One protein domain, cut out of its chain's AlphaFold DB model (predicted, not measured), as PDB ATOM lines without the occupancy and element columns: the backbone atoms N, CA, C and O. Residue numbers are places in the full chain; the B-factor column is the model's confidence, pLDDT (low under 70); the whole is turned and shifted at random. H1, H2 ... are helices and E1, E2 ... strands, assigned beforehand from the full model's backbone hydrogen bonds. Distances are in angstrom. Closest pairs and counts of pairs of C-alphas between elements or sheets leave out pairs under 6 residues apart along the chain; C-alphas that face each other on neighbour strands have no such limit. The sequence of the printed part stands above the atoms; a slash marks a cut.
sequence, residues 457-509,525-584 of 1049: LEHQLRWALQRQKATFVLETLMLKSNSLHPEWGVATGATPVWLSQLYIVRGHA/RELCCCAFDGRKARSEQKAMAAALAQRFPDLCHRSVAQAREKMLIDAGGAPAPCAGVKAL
ATOM      1  N   LEU A 457     -23.035 -20.416  -1.029       89.82
ATOM      2  CA  LEU A 457     -22.617 -21.769  -0.633       89.82
ATOM      3  C   LEU A 457     -23.523 -22.357   0.455       89.82
ATOM      4  O   LEU A 457     -23.810 -23.550   0.447       89.82
ATOM      5  N   GLU A 458     -24.027 -21.506   1.346       89.76
ATOM      6  CA  GLU A 458     -24.912 -21.886   2.444       89.76
ATOM      7  C   GLU A 458     -26.218 -22.518   1.941       89.76
ATOM      8  O   GLU A 458     -26.634 -23.576   2.413       89.76
ATOM      9  N   HIS A 459     -26.847 -21.897   0.939       84.74
ATOM     10  CA  HIS A 459     -28.109 -22.373   0.374       84.74
ATOM     11  C   HIS A 459     -27.924 -23.711  -0.348       84.74
ATOM     12  O   HIS A 459     -28.767 -24.602  -0.251       84.74
ATOM     13  N   GLN A 460     -26.781 -23.883  -1.015       86.72
ATOM     14  CA  GLN A 460     -26.438 -25.153  -1.645       86.72
ATOM     15  C   GLN A 460     -26.178 -26.265  -0.643       86.72
ATOM     16  O   GLN A 460     -26.664 -27.376  -0.843       86.72
ATOM     17  N   LEU A 461     -25.447 -25.974   0.432       88.95
ATOM     18  CA  LEU A 461     -25.170 -26.965   1.460       88.95
ATOM     19  C   LEU A 461     -26.456 -27.393   2.175       88.95
ATOM     20  O   LEU A 461     -26.662 -28.590   2.364       88.95
ATOM     21  N   ARG A 462     -27.360 -26.452   2.497       88.47
ATOM     22  CA  ARG A 462     -28.687 -26.788   3.052       88.47
ATOM     23  C   ARG A 462     -29.474 -27.702   2.125       88.47
ATOM     24  O   ARG A 462     -29.978 -28.725   2.577       88.47
ATOM     25  N   TRP A 463     -29.554 -27.354   0.844       84.70
ATOM     26  CA  TRP A 463     -30.267 -28.161  -0.145       84.70
ATOM     27  C   TRP A 463     -29.658 -29.565  -0.288       84.70
ATOM     28  O   TRP A 463     -30.380 -30.560  -0.296       84.70
ATOM     29  N   ALA A 464     -28.326 -29.676  -0.326       86.54
ATOM     30  CA  ALA A 464     -27.645 -30.963  -0.428       86.54
ATOM     31  C   ALA A 464     -27.871 -31.841   0.816       86.54
ATOM     32  O   ALA A 464     -28.115 -33.042   0.694       86.54
ATOM     33  N   LEU A 465     -27.853 -31.247   2.013       86.72
ATOM     34  CA  LEU A 465     -28.071 -31.961   3.273       86.72
ATOM     35  C   LEU A 465     -29.534 -32.356   3.500       86.72
ATOM     36  O   LEU A 465     -29.780 -33.434   4.044       86.72
ATOM     37  N   GLN A 466     -30.505 -31.568   3.025       83.66
ATOM     38  CA  GLN A 466     -31.930 -31.928   3.088       83.66
ATOM     39  C   GLN A 466     -32.212 -33.278   2.419       83.66
ATOM     40  O   GLN A 466     -33.007 -34.068   2.926       83.66
ATOM     41  N   ARG A 467     -31.490 -33.606   1.343       77.99
ATOM     42  CA  ARG A 467     -31.592 -34.910   0.663       77.99
ATOM     43  C   ARG A 467     -31.103 -36.082   1.501       77.99
ATOM     44  O   ARG A 467     -31.533 -37.209   1.286       77.99
ATOM     45  N   GLN A 468     -30.231 -35.815   2.467       79.16
ATOM     46  CA  GLN A 468     -29.768 -36.789   3.450       79.16
ATOM     47  C   GLN A 468     -30.528 -36.688   4.782       79.16
ATOM     48  O   GLN A 468     -30.089 -37.283   5.764       79.16
ATOM     49  N   LYS A 469     -31.643 -35.936   4.841       77.31
ATOM     50  CA  LYS A 469     -32.379 -35.633   6.084       77.31
ATOM     51  C   LYS A 469     -31.446 -35.130   7.199       77.31
ATOM     52  O   LYS A 469     -31.554 -35.531   8.359       77.31
ATOM     53  N   ALA A 470     -30.494 -34.281   6.819       81.08
ATOM     54  CA  ALA A 470     -29.483 -33.714   7.697       81.08
ATOM     55  C   ALA A 470     -29.530 -32.181   7.664       81.08
ATOM     56  O   ALA A 470     -30.029 -31.566   6.718       81.08
ATOM     57  N   THR A 471     -28.972 -31.559   8.694       86.18
ATOM     58  CA  THR A 471     -28.724 -30.115   8.769       86.18
ATOM     59  C   THR A 471     -27.250 -29.868   9.085       86.18
ATOM     60  O   THR A 471     -26.471 -30.811   9.220       86.18
ATOM     61  N   PHE A 472     -26.822 -28.607   9.149       87.89
ATOM     62  CA  PHE A 472     -25.479 -28.275   9.616       87.89
ATOM     63  C   PHE A 472     -25.518 -27.141  10.635       87.89
ATOM     64  O   PHE A 472     -26.430 -26.313  10.619       87.89
ATOM     65  N   VAL A 473     -24.505 -27.104  11.496       85.77
ATOM     66  CA  VAL A 473     -24.242 -26.003  12.424       85.77
ATOM     67  C   VAL A 473     -22.835 -25.485  12.172       85.77
ATOM     68  O   VAL A 473     -21.907 -26.266  11.971       85.77
ATOM     69  N   LEU A 474     -22.691 -24.165  12.163       86.31
ATOM     70  CA  LEU A 474     -21.416 -23.487  11.997       86.31
ATOM     71  C   LEU A 474     -21.052 -22.791  13.311       86.31
ATOM     72  O   LEU A 474     -21.813 -21.949  13.782       86.31
ATOM     73  N   GLU A 475     -19.913 -23.143  13.897       84.94
ATOM     74  CA  GLU A 475     -19.375 -22.496  15.099       84.94
ATOM     75  C   GLU A 475     -18.168 -21.640  14.692       84.94
ATOM     76  O   GLU A 475     -17.209 -22.147  14.104       84.94
ATOM     77  N   THR A 476     -18.226 -20.330  14.949       86.90
ATOM     78  CA  THR A 476     -17.171 -19.372  14.581       86.90
ATOM     79  C   THR A 476     -16.535 -18.733  15.809       86.90
ATOM     80  O   THR A 476     -17.239 -18.190  16.657       86.90
ATOM     81  N   LEU A 477     -15.202 -18.732  15.871       85.86
ATOM     82  CA  LEU A 477     -14.424 -18.203  16.994       85.86
ATOM     83  C   LEU A 477     -13.252 -17.354  16.481       85.86
ATOM     84  O   LEU A 477     -12.675 -17.655  15.437       85.86
ATOM     85  N   MET A 478     -12.916 -16.271  17.185       88.76
ATOM     86  CA  MET A 478     -11.770 -15.425  16.841       88.76
ATOM     87  C   MET A 478     -10.561 -15.825  17.687       88.76
ATOM     88  O   MET A 478     -10.596 -15.738  18.912       88.76
ATOM     89  N   LEU A 479      -9.494 -16.246  17.020       82.36
ATOM     90  CA  LEU A 479      -8.208 -16.578  17.611       82.36
ATOM     91  C   LEU A 479      -7.414 -15.294  17.866       82.36
ATOM     92  O   LEU A 479      -7.368 -14.401  17.010       82.36
ATOM     93  N   LYS A 480      -6.795 -15.202  19.048       79.99
ATOM     94  CA  LYS A 480      -5.945 -14.063  19.424       79.99
ATOM     95  C   LYS A 480      -4.708 -14.019  18.515       79.99
ATOM     96  O   LYS A 480      -4.364 -15.010  17.879       79.99
ATOM     97  N   SER A 481      -4.082 -12.854  18.379       83.50
ATOM     98  CA  SER A 481      -2.813 -12.716  17.656       83.50
ATOM     99  C   SER A 481      -1.645 -13.224  18.502       83.50
ATOM    100  O   SER A 481      -1.685 -13.128  19.728       83.50
ATOM    101  N   ASN A 482      -0.597 -13.725  17.843       78.18
ATOM    102  CA  ASN A 482       0.627 -14.249  18.457       78.18
ATOM    103  C   ASN A 482       0.366 -15.291  19.560       78.18
ATOM    104  O   ASN A 482       1.077 -15.323  20.561       78.18
ATOM    105  N   SER A 483      -0.661 -16.127  19.394       75.43
ATOM    106  CA  SER A 483      -1.045 -17.135  20.380       75.43
ATOM    107  C   SER A 483      -1.009 -18.546  19.809       75.43
ATOM    108  O   SER A 483      -1.272 -18.786  18.628       75.43
ATOM    109  N   LEU A 484      -0.691 -19.498  20.681       69.92
ATOM    110  CA  LEU A 484      -0.748 -20.923  20.390       69.92
ATOM    111  C   LEU A 484      -2.176 -21.436  20.628       69.92
ATOM    112  O   LEU A 484      -2.867 -20.992  21.548       69.92
ATOM    113  N   HIS A 485      -2.619 -22.346  19.764       73.75
ATOM    114  CA  HIS A 485      -3.919 -23.007  19.826       73.75
ATOM    115  C   HIS A 485      -3.754 -24.524  19.597       73.75
ATOM    116  O   HIS A 485      -3.974 -25.003  18.477       73.75
ATOM    117  N   PRO A 486      -3.355 -25.302  20.625       60.11
ATOM    118  CA  PRO A 486      -3.164 -26.763  20.540       60.11
ATOM    119  C   PRO A 486      -4.399 -27.510  20.069       60.11
ATOM    120  O   PRO A 486      -4.300 -28.427  19.260       60.11
ATOM    121  N   GLU A 487      -5.561 -27.088  20.562       63.89
ATOM    122  CA  GLU A 487      -6.885 -27.603  20.208       63.89
ATOM    123  C   GLU A 487      -7.138 -27.616  18.692       63.89
ATOM    124  O   GLU A 487      -7.918 -28.439  18.203       63.89
ATOM    125  N   TRP A 488      -6.427 -26.757  17.947       69.35
ATOM    126  CA  TRP A 488      -6.439 -26.672  16.485       69.35
ATOM    127  C   TRP A 488      -5.096 -26.948  15.808       69.35
ATOM    128  O   TRP A 488      -5.021 -26.879  14.586       69.35
ATOM    129  N   GLY A 489      -4.045 -27.271  16.567       67.16
ATOM    130  CA  GLY A 489      -2.721 -27.574  16.021       67.16
ATOM    131  C   GLY A 489      -2.015 -26.384  15.376       67.16
ATOM    132  O   GLY A 489      -1.127 -26.579  14.542       67.16
ATOM    133  N   VAL A 490      -2.414 -25.154  15.710       76.40
ATOM    134  CA  VAL A 490      -1.972 -23.949  15.000       76.40
ATOM    135  C   VAL A 490      -1.461 -22.859  15.935       76.40
ATOM    136  O   VAL A 490      -1.866 -22.747  17.087       76.40
ATOM    137  N   ALA A 491      -0.575 -22.029  15.404       76.47
ATOM    138  CA  ALA A 491      -0.123 -20.777  15.983       76.47
ATOM    139  C   ALA A 491      -0.574 -19.622  15.083       76.47
ATOM    140  O   ALA A 491      -0.439 -19.684  13.854       76.47
ATOM    141  N   THR A 492      -1.101 -18.560  15.682       82.62
ATOM    142  CA  THR A 492      -1.449 -17.334  14.962       82.62
ATOM    143  C   THR A 492      -0.252 -16.391  14.896       82.62
ATOM    144  O   THR A 492       0.560 -16.306  15.814       82.62
ATOM    145  N   GLY A 493      -0.119 -15.678  13.778       82.07
ATOM    146  CA  GLY A 493       0.846 -14.593  13.627       82.07
ATOM    147  C   GLY A 493       0.356 -13.283  14.252       82.07
ATOM    148  O   GLY A 493      -0.575 -13.255  15.054       82.07
ATOM    149  N   ALA A 494       0.945 -12.170  13.813       79.19
ATOM    150  CA  ALA A 494       0.688 -10.840  14.371       79.19
ATOM    151  C   ALA A 494      -0.767 -10.346  14.239       79.19
ATOM    152  O   ALA A 494      -1.177  -9.441  14.961       79.19
ATOM    153  N   THR A 495      -1.557 -10.924  13.334       80.78
ATOM    154  CA  THR A 495      -2.955 -10.542  13.099       80.78
ATOM    155  C   THR A 495      -3.921 -11.594  13.647       80.78
ATOM    156  O   THR A 495      -3.666 -12.783  13.439       80.78
ATOM    157  N   PRO A 496      -5.049 -11.195  14.265       83.17
ATOM    158  CA  PRO A 496      -6.075 -12.133  14.715       83.17
ATOM    159  C   PRO A 496      -6.689 -12.888  13.529       83.17
ATOM    160  O   PRO A 496      -6.794 -12.357  12.419       83.17
ATOM    161  N   VAL A 497      -7.105 -14.132  13.767       88.61
ATOM    162  CA  VAL A 497      -7.620 -15.041  12.731       88.61
ATOM    163  C   VAL A 497      -8.971 -15.600  13.160       88.61
ATOM    164  O   VAL A 497      -9.157 -15.984  14.306       88.61
ATOM    165  N   TRP A 498      -9.924 -15.685  12.239       90.87
ATOM    166  CA  TRP A 498     -11.198 -16.360  12.450       90.87
ATOM    167  C   TRP A 498     -11.093 -17.844  12.118       90.87
ATOM    168  O   TRP A 498     -10.629 -18.209  11.037       90.87
ATOM    169  N   LEU A 499     -11.579 -18.680  13.031       87.41
ATOM    170  CA  LEU A 499     -11.797 -20.109  12.854       87.41
ATOM    171  C   LEU A 499     -13.293 -20.375  12.672       87.41
ATOM    172  O   LEU A 499     -14.109 -19.921  13.472       87.41
ATOM    173  N   SER A 500     -13.650 -21.159  11.658       88.65
ATOM    174  CA  SER A 500     -15.002 -21.678  11.438       88.65
ATOM    175  C   SER A 500     -14.993 -23.202  11.452       88.65
ATOM    176  O   SER A 500     -14.294 -23.817  10.648       88.65
ATOM    177  N   GLN A 501     -15.792 -23.805  12.325       83.63
ATOM    178  CA  GLN A 501     -15.995 -25.248  12.426       83.63
ATOM    179  C   GLN A 501     -17.386 -25.596  11.895       83.63
ATOM    180  O   GLN A 501     -18.385 -25.033  12.344       83.63
ATOM    181  N   LEU A 502     -17.462 -26.509  10.927       85.72
ATOM    182  CA  LEU A 502     -18.732 -26.936  10.341       85.72
ATOM    183  C   LEU A 502     -19.079 -28.342  10.803       85.72
ATOM    184  O   LEU A 502     -18.351 -29.282  10.497       85.72
ATOM    185  N   TYR A 503     -20.221 -28.486  11.469       79.35
ATOM    186  CA  TYR A 503     -20.770 -29.756  11.931       79.35
ATOM    187  C   TYR A 503     -21.978 -30.159  11.089       79.35
ATOM    188  O   TYR A 503     -22.862 -29.339  10.856       79.35
ATOM    189  N   ILE A 504     -22.057 -31.420  10.672       82.75
ATOM    190  CA  ILE A 504     -23.247 -32.021  10.064       82.75
ATOM    191  C   ILE A 504     -24.052 -32.698  11.172       82.75
ATOM    192  O   ILE A 504     -23.510 -33.461  11.967       82.75
ATOM    193  N   VAL A 505     -25.350 -32.413  11.221       77.69
ATOM    194  CA  VAL A 505     -26.278 -32.938  12.221       77.69
ATOM    195  C   VAL A 505     -27.265 -33.876  11.534       77.69
ATOM    196  O   VAL A 505     -28.032 -33.446  10.669       77.69
ATOM    197  N   ARG A 506     -27.252 -35.160  11.897       71.08
ATOM    198  CA  ARG A 506     -28.211 -36.160  11.395       71.08
ATOM    199  C   ARG A 506     -29.267 -36.458  12.459       71.08
ATOM    200  O   ARG A 506     -28.951 -36.541  13.640       71.08
ATOM    201  N   GLY A 507     -30.521 -36.624  12.029       61.18
ATOM    202  CA  GLY A 507     -31.629 -37.026  12.910       61.18
ATOM    203  C   GLY A 507     -32.623 -35.925  13.285       61.18
ATOM    204  O   GLY A 507     -33.569 -36.202  14.016       61.18
ATOM    205  N   HIS A 508     -32.488 -34.703  12.758       50.83
ATOM    206  CA  HIS A 508     -33.541 -33.696  12.900       50.83
ATOM    207  C   HIS A 508     -34.672 -33.972  11.896       50.83
ATOM    208  O   HIS A 508     -34.669 -33.469  10.773       50.83
ATOM    209  N   ALA A 509     -35.630 -34.807  12.300       40.75
ATOM    210  CA  ALA A 509     -36.943 -34.840  11.669       40.75
ATOM    211  C   ALA A 509     -37.671 -33.530  12.008       40.75
ATOM    212  O   ALA A 509     -37.806 -33.188  13.177       40.75
ATOM    213  N   ARG A 525     -23.915 -35.242  15.941       66.30
ATOM    214  CA  ARG A 525     -23.114 -34.097  15.492       66.30
ATOM    215  C   ARG A 525     -21.753 -34.593  15.014       66.30
ATOM    216  O   ARG A 525     -20.911 -34.975  15.818       66.30
ATOM    217  N   GLU A 526     -21.524 -34.549  13.710       67.16
ATOM    218  CA  GLU A 526     -20.250 -34.914  13.095       67.16
ATOM    219  C   GLU A 526     -19.517 -33.638  12.669       67.16
ATOM    220  O   GLU A 526     -20.021 -32.898  11.823       67.16
ATOM    221  N   LEU A 527     -18.330 -33.353  13.219       70.22
ATOM    222  CA  LEU A 527     -17.474 -32.298  12.658       70.22
ATOM    223  C   LEU A 527     -17.174 -32.673  11.203       70.22
ATOM    224  O   LEU A 527     -16.963 -33.846  10.936       70.22
ATOM    225  N   CYS A 528     -17.170 -31.732  10.263       75.69
ATOM    226  CA  CYS A 528     -16.871 -31.974   8.847       75.69
ATOM    227  C   CYS A 528     -15.534 -31.347   8.445       75.69
ATOM    228  O   CYS A 528     -14.710 -32.011   7.827       75.69
ATOM    229  N   CYS A 529     -15.314 -30.075   8.781       78.18
ATOM    230  CA  CYS A 529     -14.069 -29.366   8.486       78.18
ATOM    231  C   CYS A 529     -13.885 -28.147   9.401       78.18
ATOM    232  O   CYS A 529     -14.847 -27.641   9.987       78.18
ATOM    233  N   CYS A 530     -12.639 -27.686   9.499       82.03
ATOM    234  CA  CYS A 530     -12.251 -26.420  10.111       82.03
ATOM    235  C   CYS A 530     -11.664 -25.520   9.023       82.03
ATOM    236  O   CYS A 530     -11.031 -26.011   8.095       82.03
ATOM    237  N   ALA A 531     -11.896 -24.215   9.097       88.08
ATOM    238  CA  ALA A 531     -11.319 -23.273   8.149       88.08
ATOM    239  C   ALA A 531     -10.874 -21.988   8.840       88.08
ATOM    240  O   ALA A 531     -11.585 -21.458   9.693       88.08
ATOM    241  N   PHE A 532      -9.725 -21.468   8.407       88.41
ATOM    242  CA  PHE A 532      -9.112 -20.265   8.960       88.41
ATOM    243  C   PHE A 532      -9.076 -19.129   7.933       88.41
ATOM    244  O   PHE A 532      -8.767 -19.345   6.751       88.41
ATOM    245  N   ASP A 533      -9.364 -17.903   8.365       90.98
ATOM    246  CA  ASP A 533      -9.179 -16.700   7.547       90.98
ATOM    247  C   ASP A 533      -9.064 -15.422   8.394       90.98
ATOM    248  O   ASP A 533      -9.539 -15.370   9.521       90.98
ATOM    249  N   GLY A 534      -8.486 -14.351   7.845       88.62
ATOM    250  CA  GLY A 534      -8.464 -13.045   8.516       88.62
ATOM    251  C   GLY A 534      -9.844 -12.377   8.590       88.62
ATOM    252  O   GLY A 534     -10.044 -11.447   9.367       88.62
ATOM    253  N   ARG A 535     -10.824 -12.836   7.797       91.08
ATOM    254  CA  ARG A 535     -12.208 -12.332   7.814       91.08
ATOM    255  C   ARG A 535     -13.203 -13.442   8.147       91.08
ATOM    256  O   ARG A 535     -13.259 -14.431   7.419       91.08
ATOM    257  N   LYS A 536     -14.084 -13.202   9.128       92.43
ATOM    258  CA  LYS A 536     -15.159 -14.127   9.540       92.43
ATOM    259  C   LYS A 536     -15.963 -14.681   8.358       92.43
ATOM    260  O   LYS A 536     -16.004 -15.880   8.139       92.43
ATOM    261  N   ALA A 537     -16.533 -13.813   7.522       92.73
ATOM    262  CA  ALA A 537     -17.355 -14.264   6.392       92.73
ATOM    263  C   ALA A 537     -16.586 -15.166   5.404       92.73
ATOM    264  O   ALA A 537     -17.169 -16.049   4.776       92.73
ATOM    265  N   ARG A 538     -15.269 -14.962   5.259       92.70
ATOM    266  CA  ARG A 538     -14.440 -15.776   4.367       92.70
ATOM    267  C   ARG A 538     -14.099 -17.124   4.998       92.70
ATOM    268  O   ARG A 538     -14.151 -18.117   4.280       92.70
ATOM    269  N   SER A 539     -13.817 -17.190   6.302       91.02
ATOM    270  CA  SER A 539     -13.600 -18.470   6.996       91.02
ATOM    271  C   SER A 539     -14.857 -19.347   6.946       91.02
ATOM    272  O   SER A 539     -14.771 -20.534   6.635       91.02
ATOM    273  N   GLU A 540     -16.039 -18.751   7.116       93.72
ATOM    274  CA  GLU A 540     -17.323 -19.457   7.028       93.72
ATOM    275  C   GLU A 540     -17.573 -20.004   5.612       93.72
ATOM    276  O   GLU A 540     -17.921 -21.174   5.442       93.72
ATOM    277  N   GLN A 541     -17.307 -19.198   4.576       93.62
ATOM    278  CA  GLN A 541     -17.400 -19.639   3.180       93.62
ATOM    279  C   GLN A 541     -16.411 -20.759   2.843       93.62
ATOM    280  O   GLN A 541     -16.778 -21.680   2.114       93.62
ATOM    281  N   LYS A 542     -15.180 -20.709   3.368       92.72
ATOM    282  CA  LYS A 542     -14.197 -21.790   3.196       92.72
ATOM    283  C   LYS A 542     -14.701 -23.099   3.799       92.72
ATOM    284  O   LYS A 542     -14.647 -24.122   3.122       92.72
ATOM    285  N   ALA A 543     -15.242 -23.064   5.019       89.91
ATOM    286  CA  ALA A 543     -15.796 -24.249   5.673       89.91
ATOM    287  C   ALA A 543     -16.983 -24.835   4.883       89.91
ATOM    288  O   ALA A 543     -17.028 -26.032   4.609       89.91
ATOM    289  N   MET A 544     -17.917 -23.995   4.421       93.49
ATOM    290  CA  MET A 544     -19.050 -24.453   3.603       93.49
ATOM    291  C   MET A 544     -18.607 -25.029   2.250       93.49
ATOM    292  O   MET A 544     -19.131 -26.053   1.813       93.49
ATOM    293  N   ALA A 545     -17.636 -24.395   1.585       92.35
ATOM    294  CA  ALA A 545     -17.084 -24.883   0.324       92.35
ATOM    295  C   ALA A 545     -16.369 -26.229   0.492       92.35
ATOM    296  O   ALA A 545     -16.574 -27.129  -0.324       92.35
ATOM    297  N   ALA A 546     -15.574 -26.384   1.553       89.10
ATOM    298  CA  ALA A 546     -14.894 -27.636   1.867       89.10
ATOM    299  C   ALA A 546     -15.903 -28.755   2.160       89.10
ATOM    300  O   ALA A 546     -15.788 -29.845   1.605       89.10
ATOM    301  N   ALA A 547     -16.957 -28.476   2.934       88.78
ATOM    302  CA  ALA A 547     -18.020 -29.446   3.197       88.78
ATOM    303  C   ALA A 547     -18.736 -29.902   1.910       88.78
ATOM    304  O   ALA A 547     -18.964 -31.099   1.723       88.78
ATOM    305  N   LEU A 548     -19.044 -28.975   0.994       90.21
ATOM    306  CA  LEU A 548     -19.617 -29.306  -0.317       90.21
ATOM    307  C   LEU A 548     -18.666 -30.166  -1.159       90.21
ATOM    308  O   LEU A 548     -19.106 -31.156  -1.736       90.21
ATOM    309  N   ALA A 549     -17.379 -29.819  -1.210       88.34
ATOM    310  CA  ALA A 549     -16.386 -30.560  -1.985       88.34
ATOM    311  C   ALA A 549     -16.162 -31.981  -1.446       88.34
ATOM    312  O   ALA A 549     -16.041 -32.921  -2.225       88.34
ATOM    313  N   GLN A 550     -16.147 -32.143  -0.121       82.10
ATOM    314  CA  GLN A 550     -15.877 -33.425   0.530       82.10
ATOM    315  C   GLN A 550     -17.086 -34.367   0.539       82.10
ATOM    316  O   GLN A 550     -16.911 -35.580   0.452       82.10
ATOM    317  N   ARG A 551     -18.314 -33.842   0.667       82.02
ATOM    318  CA  ARG A 551     -19.534 -34.667   0.792       82.02
ATOM    319  C   ARG A 551     -20.369 -34.759  -0.473       82.02
ATOM    320  O   ARG A 551     -21.053 -35.758  -0.669       82.02
ATOM    321  N   PHE A 552     -20.347 -33.719  -1.301       86.50
ATOM    322  CA  PHE A 552     -21.253 -33.563  -2.437       86.50
ATOM    323  C   PHE A 552     -20.526 -33.104  -3.717       86.50
ATOM    324  O   PHE A 552     -21.009 -32.174  -4.377       86.50
ATOM    325  N   PRO A 553     -19.395 -33.735  -4.105       80.45
ATOM    326  CA  PRO A 553     -18.605 -33.292  -5.255       80.45
ATOM    327  C   PRO A 553     -19.415 -33.306  -6.560       80.45
ATOM    328  O   PRO A 553     -19.352 -32.344  -7.326       80.45
ATOM    329  N   ASP A 554     -20.247 -34.330  -6.772       79.39
ATOM    330  CA  ASP A 554     -21.014 -34.497  -8.015       79.39
ATOM    331  C   ASP A 554     -22.276 -33.620  -8.042       79.39
ATOM    332  O   ASP A 554     -22.579 -32.938  -9.027       79.39
ATOM    333  N   LEU A 555     -22.994 -33.582  -6.914       76.86
ATOM    334  CA  LEU A 555     -24.254 -32.850  -6.753       76.86
ATOM    335  C   LEU A 555     -24.073 -31.328  -6.868       76.86
ATOM    336  O   LEU A 555     -24.940 -30.645  -7.418       76.86
ATOM    337  N   CYS A 556     -22.945 -30.797  -6.386       82.13
ATOM    338  CA  CYS A 556     -22.658 -29.361  -6.334       82.13
ATOM    339  C   CYS A 556     -21.397 -28.959  -7.126       82.13
ATOM    340  O   CYS A 556     -20.794 -27.922  -6.836       82.13
ATOM    341  N   HIS A 557     -21.023 -29.721  -8.165       83.42
ATOM    342  CA  HIS A 557     -19.759 -29.560  -8.907       83.42
ATOM    343  C   HIS A 557     -19.460 -28.120  -9.365       83.42
ATOM    344  O   HIS A 557     -18.325 -27.660  -9.266       83.42
ATOM    345  N   ARG A 558     -20.472 -27.361  -9.819       80.69
ATOM    346  CA  ARG A 558     -20.291 -25.962 -10.257       80.69
ATOM    347  C   ARG A 558     -19.817 -25.045  -9.143       80.69
ATOM    348  O   ARG A 558     -18.988 -24.173  -9.380       80.69
ATOM    349  N   SER A 559     -20.358 -25.217  -7.946       85.56
ATOM    350  CA  SER A 559     -19.983 -24.380  -6.808       85.56
ATOM    351  C   SER A 559     -18.648 -24.788  -6.236       85.56
ATOM    352  O   SER A 559     -17.895 -23.918  -5.823       85.56
ATOM    353  N   VAL A 560     -18.321 -26.081  -6.285       88.29
ATOM    354  CA  VAL A 560     -16.976 -26.572  -5.967       88.29
ATOM    355  C   VAL A 560     -15.956 -25.969  -6.941       88.29
ATOM    356  O   VAL A 560     -14.951 -25.417  -6.504       88.29
ATOM    357  N   ALA A 561     -16.241 -25.966  -8.247       87.93
ATOM    358  CA  ALA A 561     -15.381 -25.339  -9.251       87.93
ATOM    359  C   ALA A 561     -15.220 -23.825  -9.020       87.93
ATOM    360  O   ALA A 561     -14.101 -23.319  -9.003       87.93
ATOM    361  N   GLN A 562     -16.316 -23.109  -8.751       88.36
ATOM    362  CA  GLN A 562     -16.266 -21.673  -8.465       88.36
ATOM    363  C   GLN A 562     -15.547 -21.359  -7.141       88.36
ATOM    364  O   GLN A 562     -14.876 -20.335  -7.018       88.36
ATOM    365  N   ALA A 563     -15.670 -22.226  -6.133       90.32
ATOM    366  CA  ALA A 563     -14.961 -22.083  -4.867       90.32
ATOM    367  C   ALA A 563     -13.449 -22.306  -5.025       90.32
ATOM    368  O   ALA A 563     -12.672 -21.598  -4.382       90.32
ATOM    369  N   ARG A 564     -13.032 -23.224  -5.911       90.53
ATOM    370  CA  ARG A 564     -11.624 -23.393  -6.310       90.53
ATOM    371  C   ARG A 564     -11.091 -22.151  -7.018       90.53
ATOM    372  O   ARG A 564     -10.045 -21.641  -6.639       90.53
ATOM    373  N   GLU A 565     -11.843 -21.609  -7.976       89.71
ATOM    374  CA  GLU A 565     -11.466 -20.385  -8.700       89.71
ATOM    375  C   GLU A 565     -11.303 -19.178  -7.755       89.71
ATOM    376  O   GLU A 565     -10.366 -18.394  -7.885       89.71
ATOM    377  N   LYS A 566     -12.161 -19.067  -6.733       90.31
ATOM    378  CA  LYS A 566     -12.075 -18.028  -5.688       90.31
ATOM    379  C   LYS A 566     -11.023 -18.303  -4.602       90.31
ATOM    380  O   LYS A 566     -10.939 -17.534  -3.638       90.31
ATOM    381  N   MET A 567     -10.255 -19.387  -4.716       89.31
ATOM    382  CA  MET A 567      -9.291 -19.850  -3.712       89.31
ATOM    383  C   MET A 567      -9.890 -19.941  -2.299       89.31
ATOM    384  O   MET A 567      -9.292 -19.508  -1.312       89.31
ATOM    385  N   LEU A 568     -11.116 -20.462  -2.198       90.97
ATOM    386  CA  LEU A 568     -11.719 -20.846  -0.918       90.97
ATOM    387  C   LEU A 568     -11.296 -22.264  -0.520       90.97
ATOM    388  O   LEU A 568     -11.089 -22.539   0.660       90.97
ATOM    389  N   ILE A 569     -11.145 -23.140  -1.511       89.44
ATOM    390  CA  ILE A 569     -10.693 -24.522  -1.358       89.44
ATOM    391  C   ILE A 569      -9.571 -24.819  -2.350       89.44
ATOM    392  O   ILE A 569      -9.472 -24.173  -3.395       89.44
ATOM    393  N   ASP A 570      -8.740 -25.797  -2.020       85.85
ATOM    394  CA  ASP A 570      -7.660 -26.278  -2.871       85.85
ATOM    395  C   ASP A 570      -8.137 -27.315  -3.914       85.85
ATOM    396  O   ASP A 570      -9.331 -27.601  -4.081       85.85
ATOM    397  N   ALA A 571      -7.181 -27.888  -4.651       81.74
ATOM    398  CA  ALA A 571      -7.456 -28.929  -5.636       81.74
ATOM    399  C   ALA A 571      -8.034 -30.210  -5.001       81.74
ATOM    400  O   ALA A 571      -8.877 -30.862  -5.620       81.74
ATOM    401  N   GLY A 572      -7.645 -30.535  -3.765       76.27
ATOM    402  CA  GLY A 572      -8.142 -31.684  -3.004       76.27
ATOM    403  C   GLY A 572      -9.528 -31.474  -2.382       76.27
ATOM    404  O   GLY A 572     -10.159 -32.438  -1.962       76.27
ATOM    405  N   GLY A 573     -10.037 -30.239  -2.363       78.39
ATOM    406  CA  GLY A 573     -11.296 -29.887  -1.702       78.39
ATOM    407  C   GLY A 573     -11.144 -29.557  -0.213       78.39
ATOM    408  O   GLY A 573     -12.148 -29.482   0.496       78.39
ATOM    409  N   ALA A 574      -9.917 -29.354   0.270       80.58
ATOM    410  CA  ALA A 574      -9.641 -28.854   1.611       80.58
ATOM    411  C   ALA A 574      -9.670 -27.309   1.630       80.58
ATOM    412  O   ALA A 574      -9.469 -26.670   0.592       80.58
ATOM    413  N   PRO A 575      -9.959 -26.676   2.782       85.46
ATOM    414  CA  PRO A 575      -9.992 -25.223   2.881       85.46
ATOM    415  C   PRO A 575      -8.616 -24.609   2.599       85.46
ATOM    416  O   PRO A 575      -7.587 -25.080   3.078       85.46
ATOM    417  N   ALA A 576      -8.604 -23.527   1.818       85.55
ATOM    418  CA  ALA A 576      -7.367 -22.876   1.406       85.55
ATOM    419  C   ALA A 576      -6.606 -22.288   2.617       85.55
ATOM    420  O   ALA A 576      -7.232 -21.630   3.466       85.55
ATOM    421  N   PRO A 577      -5.269 -22.450   2.682       82.62
ATOM    422  CA  PRO A 577      -4.461 -22.034   3.828       82.62
ATOM    423  C   PRO A 577      -4.529 -20.520   4.079       82.62
ATOM    424  O   PRO A 577      -4.731 -19.718   3.165       82.62
ATOM    425  N   CYS A 578      -4.368 -20.116   5.343       85.42
ATOM    426  CA  CYS A 578      -4.342 -18.714   5.760       85.42
ATOM    427  C   CYS A 578      -2.914 -18.308   6.148       85.42
ATOM    428  O   CYS A 578      -2.317 -18.939   7.010       85.42
ATOM    429  N   ALA A 579      -2.382 -17.233   5.556       80.16
ATOM    430  CA  ALA A 579      -1.005 -16.783   5.801       80.16
ATOM    431  C   ALA A 579      -0.715 -16.409   7.270       80.16
ATOM    432  O   ALA A 579       0.422 -16.513   7.721       80.16
ATOM    433  N   GLY A 580      -1.739 -15.985   8.020       79.55
ATOM    434  CA  GLY A 580      -1.628 -15.659   9.444       79.55
ATOM    435  C   GLY A 580      -1.622 -16.877  10.370       79.55
ATOM    436  O   GLY A 580      -1.559 -16.695  11.581       79.55
ATOM    437  N   VAL A 581      -1.711 -18.093   9.828       79.96
ATOM    438  CA  VAL A 581      -1.780 -19.341  10.589       79.96
ATOM    439  C   VAL A 581      -0.593 -20.213  10.220       79.96
ATOM    440  O   VAL A 581      -0.380 -20.534   9.051       79.96
ATOM    441  N   LYS A 582       0.181 -20.611  11.224       77.10
ATOM    442  CA  LYS A 582       1.273 -21.571  11.083       77.10
ATOM    443  C   LYS A 582       0.896 -22.847  11.814       77.10
ATOM    444  O   LYS A 582       0.333 -22.791  12.900       77.10
ATOM    445  N   ALA A 583       1.224 -23.991  11.229       68.62
ATOM    446  CA  ALA A 583       1.160 -25.250  11.954       68.62
ATOM    447  C   ALA A 583       2.108 -25.194  13.158       68.62
ATOM    448  O   ALA A 583       3.234 -24.698  13.026       68.62
ATOM    449  N   LEU A 584       1.668 -25.696  14.313       66.90
ATOM    450  CA  LEU A 584       2.570 -25.911  15.441       66.90
ATOM    451  C   LEU A 584       3.676 -26.873  14.995       66.90
ATOM    452  O   LEU A 584       3.400 -27.935  14.435       66.90
TER     453      LEU A 584
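This is residues 457 to 509 and 525 to 584 of the 1049 residues of the protein "Hypothetical_protein_-_conserved" of Leishmania infantum (UniProt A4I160). A long, twisted sheet of three strands, E1, E3 and E4, has helix H2 packed slantwise over one face, and H3 folds back on the side of H2 away from the sheet. H1 packs beside H2 near one end of the sheet, and the small strand pair E2 and E5 sits past the other end. The printed part has 113 residues, three named helices and five named strands in the order H1 E1 E2 E3 E4 H2 H3 E5, mixed in class. Sheet order is E1 E3 E4, antiparallel; the whole is compact, radius of gyration of the C-alphas 14.2 A, spans 42 by 31 by 20 A.

Find C-alpha 470 at (-29.483, -33.714, 7.697); E1 runs from there to residue 479, 29.1 A. E3 is residues 497 to 506, 29.5 A, and E4 residues 525 to 533, 23.7 A, bending by 53 degrees at residue 528. H2, residues 536 to 551, starts at (-15.159, -14.127, 9.540) and covers 22.7 A. Look for H1 at residues 457 to 466, H3 at 557 to 565, E2 at 490 to 492 and E5 at 581 to 583.

Inner strand E3 pairs with E1 through N 473 and O 503, 2.8 A, and with E4 through N 500 and O 531, 2.9 A. H2 is over E3 and E4, at a height over the sheet of 6.8 A; H1 and H2 make two layers with it, helices on one face. H2 touches H1 at a steep tilt of 39 degrees, closest C-alphas Leu 457 and Met 544, 6.2 A. The helical hairpin H2 and H3 touches at Ala 549 and Val 560, closest C-alphas, 5.7 A. In E2 and E5, antiparallel, N 491 and O 582 are 2.8 A apart. In H1, H2 and H3 every O i to N i+4 pair is within hydrogen-bond range.

The farthest C-alphas, Ala 494 and Ala 509, are 44.7 A apart. Residues 510 to 524 are not printed; C-alphas 509 and 525 are 14.4 A apart across the cut. The link from H3 to E5 is long, 15 residues. Look for pLDDT under 70 in 12 residues, among them 486 to 489 and 507 to 509.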